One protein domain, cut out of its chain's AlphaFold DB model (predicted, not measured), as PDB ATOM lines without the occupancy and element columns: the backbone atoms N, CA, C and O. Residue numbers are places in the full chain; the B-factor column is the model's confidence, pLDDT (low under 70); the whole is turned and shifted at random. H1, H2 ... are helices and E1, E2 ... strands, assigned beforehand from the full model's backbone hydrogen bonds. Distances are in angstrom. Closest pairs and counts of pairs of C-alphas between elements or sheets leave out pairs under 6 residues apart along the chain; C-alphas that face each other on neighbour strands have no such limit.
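AT A GLANCE: This is residues 94 to 163 of the 163 residues of the protein "Integral membrane protein 2" of Paroedura picta (UniProt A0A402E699). Picture a single strongly twisted sheet of four strands, with no helix on either face, and one short helix, H1, set away from it in the excursion that joins E1 to E2. E1 and E4 run side by side inside the sheet, with E2 along one edge and the E3 to E4 hairpin making the other side. The printed part has 70 residues, with one named helix and four named strands in the order E1, H1, E2, E3, E4; the sheet is mixed, in the order E2, E1, E4, E3, and the class is mostly strand. The whole is loose, with a radius of gyration of the C-alphas of 14.4 A and spans of 36 by 34 by 19 A.

IN THESE COORDINATES: Begin in the sheet and find C-alpha 94 at (243.622, 168.268, 229.651); from there E1, residues 94 to 103, runs 26.5 A to C-alpha 103. Look next at E4, residues 154 to 162, 25.1 A long, which ends at C-alpha 162 at (253.295, 185.101, 219.368). E3, residues 140 to 149, covers 25.5 A, and E2, residues 124 to 128, covers 12.8 A. For H1, residues 112 to 118, go to C-alpha 112 at (237.208, 173.755, 197.090); the helix is 9.8 A long.

HOW THE PARTS SIT: Start at the inner strands E1 and E4, which are parallel at 30 degrees; N 98 and O 158 are 2.9 A apart, within hydrogen-bond range. On to the edge strand E3: it is antiparallel to E4 at 162 degrees, the two form a hairpin, and N 144 and O 159 stand 2.8 A apart. At the other edge, E2 is antiparallel to E1 at 142 degrees, with N 125 and O 102 at 2.8 A. E2 and E4 are only just apart, their closest C-alphas 8.2 A from each other. From edge to edge the strands' lines turn by 71 degrees and the way across the sheet by 59 degrees. H1 is not on the sheet, with 0 pairs of C-alphas within 10 A, and it is apart from E3 and E4. In H1 each O i to N i+4 pair is within hydrogen-bond range.

THE WHOLE: The two C-alphas farthest apart are those of Ser 112 and Arg 138, at 39.2 A. The printed part has no cut and ends at residue 163, the chain's last residue. The link from E2 to E3, with 11 residues between them, is long; those from H1 to E2 and from E3 to E4 are tight, and that from E1 to H1 is short. In this predicted model the mean pLDDT of the printed part is 71.7, and 29 residues are under 70: residues 94 to 98, 129 to 143, 150 to 156 and 162 to 163.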
ATOM      1  N   ILE A  94     242.575 168.435 230.662       59.31
ATOM      2  CA  ILE A  94     243.622 168.268 229.651       59.31
ATOM      3  C   ILE A  94     243.945 169.664 229.104       59.31
ATOM      4  O   ILE A  94     243.084 170.331 228.535       59.31
ATOM      5  N   GLN A  95     245.178 170.135 229.305       59.78
ATOM      6  CA  GLN A  95     245.635 171.408 228.742       59.78
ATOM      7  C   GLN A  95     246.193 171.186 227.333       59.78
ATOM      8  O   GLN A  95     247.192 170.482 227.161       59.78
ATOM      9  N   GLU A  96     245.584 171.814 226.329       66.12
ATOM     10  CA  GLU A  96     246.066 171.780 224.946       66.12
ATOM     11  C   GLU A  96     246.494 173.180 224.481       66.12
ATOM     12  O   GLU A  96     245.680 174.024 224.114       66.12
ATOM     13  N   GLU A  97     247.805 173.438 224.477       66.56
ATOM     14  CA  GLU A  97     248.357 174.687 223.945       66.56
ATOM     15  C   GLU A  97     248.514 174.616 222.418       66.56
ATOM     16  O   GLU A  97     249.289 173.810 221.880       66.56
ATOM     17  N   MET A  98     247.822 175.513 221.714       69.25
ATOM     18  CA  MET A  98     248.011 175.771 220.291       69.25
ATOM     19  C   MET A  98     248.613 177.161 220.087       69.25
ATOM     20  O   MET A  98     248.183 178.150 220.676       69.25
ATOM     21  N   ILE A  99     249.614 177.242 219.215       71.81
ATOM     22  CA  ILE A  99     250.192 178.518 218.790       71.81
ATOM     23  C   ILE A  99     249.764 178.825 217.360       71.81
ATOM     24  O   ILE A  99     249.784 177.941 216.496       71.81
ATOM     25  N   VAL A 100     249.397 180.082 217.111       77.06
ATOM     26  CA  VAL A 100     249.236 180.609 215.754       77.06
ATOM     27  C   VAL A 100     250.624 180.672 215.122       77.06
ATOM     28  O   VAL A 100     251.514 181.329 215.660       77.06
ATOM     29  N   THR A 101     250.835 179.955 214.016       74.12
ATOM     30  CA  THR A 101     252.135 179.940 213.325       74.12
ATOM     31  C   THR A 101     252.193 180.881 212.135       74.12
ATOM     32  O   THR A 101     253.252 181.436 211.872       74.12
ATOM     33  N   GLU A 102     251.092 181.023 211.398       72.62
ATOM     34  CA  GLU A 102     251.069 181.708 210.102       72.62
ATOM     35  C   GLU A 102     249.625 182.081 209.739       72.62
ATOM     36  O   GLU A 102     248.696 181.350 210.095       72.62
ATOM     37  N   HIS A 103     249.426 183.198 209.040       78.50
ATOM     38  CA  HIS A 103     248.141 183.531 208.421       78.50
ATOM     39  C   HIS A 103     248.078 182.867 207.043       78.50
ATOM     40  O   HIS A 103     248.969 183.082 206.221       78.50
ATOM     41  N   VAL A 104     247.049 182.063 206.780       80.94
ATOM     42  CA  VAL A 104     246.920 181.357 205.502       80.94
ATOM     43  C   VAL A 104     246.372 182.340 204.472       80.94
ATOM     44  O   VAL A 104     245.197 182.688 204.493       80.94
ATOM     45  N   THR A 105     247.239 182.833 203.592       74.12
ATOM     46  CA  THR A 105     246.870 183.774 202.523       74.12
ATOM     47  C   THR A 105     246.217 183.087 201.327       74.12
ATOM     48  O   THR A 105     245.362 183.684 200.680       74.12
ATOM     49  N   ASP A 106     246.602 181.841 201.049       77.19
ATOM     50  CA  ASP A 106     246.125 181.048 199.919       77.19
ATOM     51  C   ASP A 106     245.296 179.855 200.420       77.19
ATOM     52  O   ASP A 106     245.823 178.864 200.933       77.19
ATOM     53  N   MET A 107     243.973 179.985 200.299       77.31
ATOM     54  CA  MET A 107     243.009 178.954 200.698       77.31
ATOM     55  C   MET A 107     242.789 177.902 199.602       77.31
ATOM     56  O   MET A 107     242.228 176.843 199.887       77.31
ATOM     57  N   ASP A 108     243.199 178.172 198.360       74.25
ATOM     58  CA  ASP A 108     242.860 177.334 197.204       74.25
ATOM     59  C   ASP A 108     243.598 175.987 197.277       74.25
ATOM     60  O   ASP A 108     243.059 174.941 196.902       74.25
ATOM     61  N   GLN A 109     244.782 175.984 197.901       79.81
ATOM     62  CA  GLN A 109     245.572 174.788 198.213       79.81
ATOM     63  C   GLN A 109     244.916 173.854 199.250       79.81
ATOM     64  O   GLN A 109     245.279 172.680 199.324       79.81
ATOM     65  N   LEU A 110     243.945 174.333 200.041       81.81
ATOM     66  CA  LEU A 110     243.179 173.500 200.981       81.81
ATOM     67  C   LEU A 110     241.975 172.809 200.306       81.81
ATOM     68  O   LEU A 110     241.314 171.970 200.919       81.81
ATOM     69  N   GLY A 111     241.709 173.123 199.035       86.31
ATOM     70  CA  GLY A 111     240.661 172.513 198.225       86.31
ATOM     71  C   GLY A 111     239.292 173.193 198.348       86.31
ATOM     72  O   GLY A 111     238.944 173.807 199.357       86.31
ATOM     73  N   SER A 112     238.481 173.039 197.295       87.75
ATOM     74  CA  SER A 112     237.208 173.755 197.090       87.75
ATOM     75  C   SER A 112     236.241 173.698 198.284       87.75
ATOM     76  O   SER A 112     235.634 174.713 198.627       87.75
ATOM     77  N   PHE A 113     236.116 172.555 198.966       87.88
ATOM     78  CA  PHE A 113     235.214 172.428 200.117       87.88
ATOM     79  C   PHE A 113     235.634 173.322 201.296       87.88
ATOM     80  O   PHE A 113     234.805 174.044 201.854       87.88
ATOM     81  N   ILE A 114     236.928 173.322 201.640       85.50
ATOM     82  CA  ILE A 114     237.469 174.164 202.714       85.50
ATOM     83  C   ILE A 114     237.422 175.635 202.290       85.50
ATOM     84  O   ILE A 114     236.993 176.471 203.082       85.50
ATOM     85  N   TYR A 115     237.739 175.944 201.028       84.19
ATOM     86  CA  TYR A 115     237.583 177.289 200.471       84.19
ATOM     87  C   TYR A 115     236.165 177.844 200.686       84.19
ATOM     88  O   TYR A 115     236.009 178.937 201.225       84.19
ATOM     89  N   HIS A 116     235.115 177.094 200.331       88.44
ATOM     90  CA  HIS A 116     233.731 177.560 200.487       88.44
ATOM     91  C   HIS A 116     233.325 177.782 201.953       88.44
ATOM     92  O   HIS A 116     232.607 178.740 202.239       88.44
ATOM     93  N   LEU A 117     233.813 176.951 202.881       86.31
ATOM     94  CA  LEU A 117     233.598 177.123 204.322       86.31
ATOM     95  C   LEU A 117     234.343 178.342 204.883       86.31
ATOM     96  O   LEU A 117     233.780 179.111 205.666       86.31
ATOM     97  N   CYS A 118     235.599 178.535 204.481       83.50
ATOM     98  CA  CYS A 118     236.497 179.570 204.993       83.50
ATOM     99  C   CYS A 118     236.362 180.925 204.285       83.50
ATOM    100  O   CYS A 118     236.841 181.925 204.814       83.50
ATOM    101  N   ARG A 119     235.668 181.001 203.141       83.31
ATOM    102  CA  ARG A 119     235.473 182.241 202.375       83.31
ATOM    103  C   ARG A 119     234.980 183.384 203.274       83.31
ATOM    104  O   ARG A 119     234.003 183.232 204.014       83.31
ATOM    105  N   GLY A 120     235.673 184.522 203.199       81.38
ATOM    106  CA  GLY A 120     235.352 185.733 203.963       81.38
ATOM    107  C   GLY A 120     235.653 185.664 205.466       81.38
ATOM    108  O   GLY A 120     235.065 186.435 206.216       81.38
ATOM    109  N   LYS A 121     236.511 184.740 205.918       86.19
ATOM    110  CA  LYS A 121     236.994 184.657 207.304       86.19
ATOM    111  C   LYS A 121     238.518 184.553 207.314       86.19
ATOM    112  O   LYS A 121     239.078 183.817 206.505       86.19
ATOM    113  N   ASP A 122     239.162 185.245 208.248       80.81
ATOM    114  CA  ASP A 122     240.599 185.106 208.483       80.81
ATOM    115  C   ASP A 122     240.888 183.674 208.948       80.81
ATOM    116  O   ASP A 122     240.216 183.164 209.852       80.81
ATOM    117  N   THR A 123     241.864 182.997 208.333       82.62
ATOM    118  CA  THR A 123     242.275 181.662 208.792       82.62
ATOM    119  C   THR A 123     243.752 181.611 209.134       82.62
ATOM    120  O   THR A 123     244.621 182.186 208.476       82.62
ATOM    121  N   TYR A 124     244.025 180.907 210.225       82.75
ATOM    122  CA  TYR A 124     245.329 180.845 210.849       82.75
ATOM    123  C   TYR A 124     245.767 179.395 210.933       82.75
ATOM    124  O   TYR A 124     245.022 178.521 211.385       82.75
ATOM    125  N   ARG A 125     247.011 179.140 210.543       80.06
ATOM    126  CA  ARG A 125     247.631 177.838 210.721       80.06
ATOM    127  C   ARG A 125     247.957 177.663 212.199       80.06
ATOM    128  O   ARG A 125     248.802 178.373 212.745       80.06
ATOM    129  N   LEU A 126     247.272 176.727 212.845       79.06
ATOM    130  CA  LEU A 126     247.521 176.349 214.233       79.06
ATOM    131  C   LEU A 126     248.532 175.201 214.290       79.06
ATOM    132  O   LEU A 126     248.469 174.259 213.497       79.06
ATOM    133  N   LYS A 127     249.452 175.247 215.259       77.50
ATOM    134  CA  LYS A 127     250.373 174.143 215.551       77.50
ATOM    135  C   LYS A 127     250.298 173.767 217.026       77.50
ATOM    136  O   LYS A 127     250.488 174.610 217.903       77.50
ATOM    137  N   ARG A 128     250.062 172.480 217.294       71.56
ATOM    138  CA  ARG A 128     250.064 171.911 218.649       71.56
ATOM    139  C   ARG A 128     251.462 172.003 219.256       71.56
ATOM    140  O   ARG A 128     252.441 171.572 218.640       71.56
ATOM    141  N   ARG A 129     251.562 172.519 220.480       67.31
ATOM    142  CA  ARG A 129     252.816 172.577 221.236       67.31
ATOM    143  C   ARG A 129     252.893 171.380 222.187       67.31
ATOM    144  O   ARG A 129     252.073 171.235 223.081       67.31
ATOM    145  N   THR A 130     253.894 170.519 222.016       60.66
ATOM    146  CA  THR A 130     254.121 169.334 222.875       60.66
ATOM    147  C   THR A 130     255.058 169.607 224.061       60.66
ATOM    148  O   THR A 130     255.405 168.699 224.816       60.66
ATOM    149  N   SER A 131     255.504 170.855 224.233       55.41
ATOM    150  CA  SER A 131     256.449 171.235 225.285       55.41
ATOM    151  C   SER A 131     255.739 171.406 226.627       55.41
ATOM    152  O   SER A 131     254.854 172.242 226.749       55.41
ATOM    153  N   ARG A 132     256.197 170.697 227.669       53.78
ATOM    154  CA  ARG A 132     255.673 170.781 229.051       53.78
ATOM    155  C   ARG A 132     255.885 172.140 229.754       53.78
ATOM    156  O   ARG A 132     255.690 172.236 230.962       53.78
ATOM    157  N   ARG A 133     256.347 173.177 229.050       56.03
ATOM    158  CA  ARG A 133     256.531 174.529 229.597       56.03
ATOM    159  C   ARG A 133     255.368 175.416 229.169       56.03
ATOM    160  O   ARG A 133     255.414 175.995 228.081       56.03
ATOM    161  N   HIS A 134     254.395 175.511 230.077       56.81
ATOM    162  CA  HIS A 134     253.234 176.401 230.021       56.81
ATOM    163  C   HIS A 134     253.615 177.766 229.432       56.81
ATOM    164  O   HIS A 134     254.637 178.347 229.818       56.81
ATOM    165  N   ILE A 135     252.811 178.294 228.509       59.12
ATOM    166  CA  ILE A 135     252.987 179.645 227.975       59.12
ATOM    167  C   ILE A 135     252.882 180.613 229.153       59.12
ATOM    168  O   ILE A 135     251.840 180.750 229.795       59.12
ATOM    169  N   HIS A 136     254.000 181.264 229.474       54.62
ATOM    170  CA  HIS A 136     254.017 182.315 230.474       54.62
ATOM    171  C   HIS A 136     253.494 183.595 229.822       54.62
ATOM    172  O   HIS A 136     253.940 183.965 228.736       54.62
ATOM    173  N   ARG A 137     252.614 184.319 230.523       54.62
ATOM    174  CA  ARG A 137     251.896 185.540 230.084       54.62
ATOM    175  C   ARG A 137     252.777 186.739 229.653       54.62
ATOM    176  O   ARG A 137     252.276 187.842 229.507       54.62
ATOM    177  N   ARG A 138     254.095 186.548 229.535       52.25
ATOM    178  CA  ARG A 138     255.110 187.537 229.127       52.25
ATOM    179  C   ARG A 138     255.653 187.292 227.705       52.25
ATOM    180  O   ARG A 138     256.576 187.982 227.303       52.25
ATOM    181  N   ALA A 139     255.147 186.279 226.993       55.50
ATOM    182  CA  ALA A 139     255.663 185.834 225.688       55.50
ATOM    183  C   ALA A 139     254.582 185.693 224.591       55.50
ATOM    184  O   ALA A 139     254.859 185.139 223.528       55.50
ATOM    185  N   ALA A 140     253.357 186.149 224.859       59.34
ATOM    186  CA  ALA A 140     252.227 186.131 223.933       59.34
ATOM    187  C   ALA A 140     251.414 187.420 224.112       59.34
ATOM    188  O   ALA A 140     251.179 187.830 225.251       59.34
ATOM    189  N   GLU A 141     251.021 188.054 223.007       62.19
ATOM    190  CA  GLU A 141     250.369 189.376 223.011       62.19
ATOM    191  C   GLU A 141     248.847 189.274 223.184       62.19
ATOM    192  O   GLU A 141     248.214 190.147 223.776       62.19
ATOM    193  N   SER A 142     248.265 188.150 222.762       69.12
ATOM    194  CA  SER A 142     246.885 187.762 223.046       69.12
ATOM    195  C   SER A 142     246.783 186.234 223.174       69.12
ATOM    196  O   SER A 142     247.496 185.488 222.497       69.12
ATOM    197  N   CYS A 143     245.920 185.755 224.074       69.62
ATOM    198  CA  CYS A 143     245.606 184.333 224.229       69.62
ATOM    199  C   CYS A 143     244.104 184.159 224.460       69.62
ATOM    200  O   CYS A 143     243.556 184.705 225.420       69.62
ATOM    201  N   HIS A 144     243.455 183.360 223.616       77.12
ATOM    202  CA  HIS A 144     242.061 182.959 223.773       77.12
ATOM    203  C   HIS A 144     241.990 181.555 224.371       77.12
ATOM    204  O   HIS A 144     242.589 180.619 223.845       77.12
ATOM    205  N   HIS A 145     241.248 181.414 225.468       74.69
ATOM    206  CA  HIS A 145     240.988 180.132 226.116       74.69
ATOM    207  C   HIS A 145     239.602 179.626 225.733       74.69
ATOM    208  O   HIS A 145     238.609 180.329 225.926       74.69
ATOM    209  N   ILE A 146     239.534 178.402 225.218       78.69
ATOM    210  CA  ILE A 146     238.292 177.714 224.874       78.69
ATOM    211  C   ILE A 146     238.190 176.484 225.773       78.69
ATOM    212  O   ILE A 146     239.018 175.580 225.714       78.69
ATOM    213  N   ARG A 147     237.158 176.437 226.615       71.50
ATOM    214  CA  ARG A 147     236.862 175.255 227.431       71.50
ATOM    215  C   ARG A 147     235.795 174.426 226.752       71.50
ATOM    216  O   ARG A 147     234.682 174.913 226.564       71.50
ATOM    217  N   HIS A 148     236.126 173.186 226.416       74.12
ATOM    218  CA  HIS A 148     235.168 172.224 225.890       74.12
ATOM    219  C   HIS A 148     235.026 171.026 226.829       74.12
ATOM    220  O   HIS A 148     235.990 170.566 227.439       74.12
ATOM    221  N   PHE A 149     233.788 170.560 226.977       72.12
ATOM    222  CA  PHE A 149     233.434 169.392 227.776       72.12
ATOM    223  C   PHE A 149     233.272 168.207 226.831       72.12
ATOM    224  O   PHE A 149     232.203 168.016 226.252       72.12
ATOM    225  N   GLU A 150     234.318 167.402 226.668       59.59
ATOM    226  CA  GLU A 150     234.266 166.194 225.842       59.59
ATOM    227  C   GLU A 150     233.761 165.007 226.676       59.59
ATOM    228  O   GLU A 150     234.438 164.001 226.847       59.59
ATOM    229  N   ASN A 151     232.548 165.163 227.224       53.78
ATOM    230  CA  ASN A 151     231.736 164.192 227.977       53.78
ATOM    231  C   ASN A 151     232.356 163.612 229.278       53.78
ATOM    232  O   ASN A 151     231.709 163.626 230.322       53.78
ATOM    233  N   THR A 152     233.602 163.134 229.239       60.09
ATOM    234  CA  THR A 152     234.359 162.508 230.338       60.09
ATOM    235  C   THR A 152     235.659 163.240 230.701       60.09
ATOM    236  O   THR A 152     236.399 162.756 231.555       60.09
ATOM    237  N   PHE A 153     235.943 164.399 230.093       61.34
ATOM    238  CA  PHE A 153     237.003 165.330 230.509       61.34
ATOM    239  C   PHE A 153     236.672 166.784 230.105       61.34
ATOM    240  O   PHE A 153     235.865 167.026 229.205       61.34
ATOM    241  N   VAL A 154     237.275 167.764 230.790       67.25
ATOM    242  CA  VAL A 154     237.334 169.159 230.320       67.25
ATOM    243  C   VAL A 154     238.655 169.333 229.587       67.25
ATOM    244  O   VAL A 154     239.715 169.029 230.128       67.25
ATOM    245  N   VAL A 155     238.617 169.888 228.386       68.94
ATOM    246  CA  VAL A 155     239.820 170.379 227.713       68.94
ATOM    247  C   VAL A 155     239.825 171.901 227.804       68.94
ATOM    248  O   VAL A 155     238.827 172.547 227.485       68.94
ATOM    249  N   ASP A 156     240.944 172.477 228.244       68.81
ATOM    250  CA  ASP A 156     241.207 173.919 228.154       68.81
ATOM    251  C   ASP A 156     242.209 174.119 227.006       68.81
ATOM    252  O   ASP A 156     243.402 173.823 227.147       68.81
ATOM    253  N   THR A 157     241.707 174.532 225.837       74.75
ATOM    254  CA  THR A 157     242.534 174.874 224.677       74.75
ATOM    255  C   THR A 157     242.931 176.343 224.734       74.75
ATOM    256  O   THR A 157     242.087 177.234 224.640       74.75
ATOM    257  N   ALA A 158     244.233 176.604 224.843       77.00
ATOM    258  CA  ALA A 158     244.791 177.950 224.794       77.00
ATOM    259  C   ALA A 158     245.337 178.229 223.388       77.00
ATOM    260  O   ALA A 158     246.305 177.593 222.969       77.00
ATOM    261  N   ILE A 159     244.732 179.177 222.670       76.81
ATOM    262  CA  ILE A 159     245.197 179.666 221.367       76.81
ATOM    263  C   ILE A 159     245.906 180.999 221.593       76.81
ATOM    264  O   ILE A 159     245.254 182.001 221.882       76.81
ATOM    265  N   CYS A 160     247.232 181.014 221.471       75.75
ATOM    266  CA  CYS A 160     248.044 182.212 221.701       75.75
ATOM    267  C   CYS A 160     248.696 182.738 220.417       75.75
ATOM    268  O   CYS A 160     249.251 181.970 219.622       75.75
ATOM    269  N   GLN A 161     248.692 184.064 220.271       74.69
ATOM    270  CA  GLN A 161     249.466 184.788 219.270       74.69
ATOM    271  C   GLN A 161     250.857 185.121 219.826       74.69
ATOM    272  O   GLN A 161     251.007 185.569 220.965       74.69
ATOM    273  N   LYS A 162     251.890 184.860 219.023       68.94
ATOM    274  CA  LYS A 162     253.295 185.101 219.368       68.94
ATOM    275  C   LYS A 162     253.663 186.558 219.042       68.94
ATOM    276  O   LYS A 162     253.272 187.023 217.975       68.94
ATOM    277  N   LEU A 163     254.437 187.212 219.920       61.94
ATOM    278  CA  LEU A 163     255.200 188.430 219.585       61.94
ATOM    279  C   LEU A 163     256.353 188.108 218.613       61.94
ATOM    280  O   LEU A 163     256.982 187.026 218.773       61.94
TER     281      LEU A 163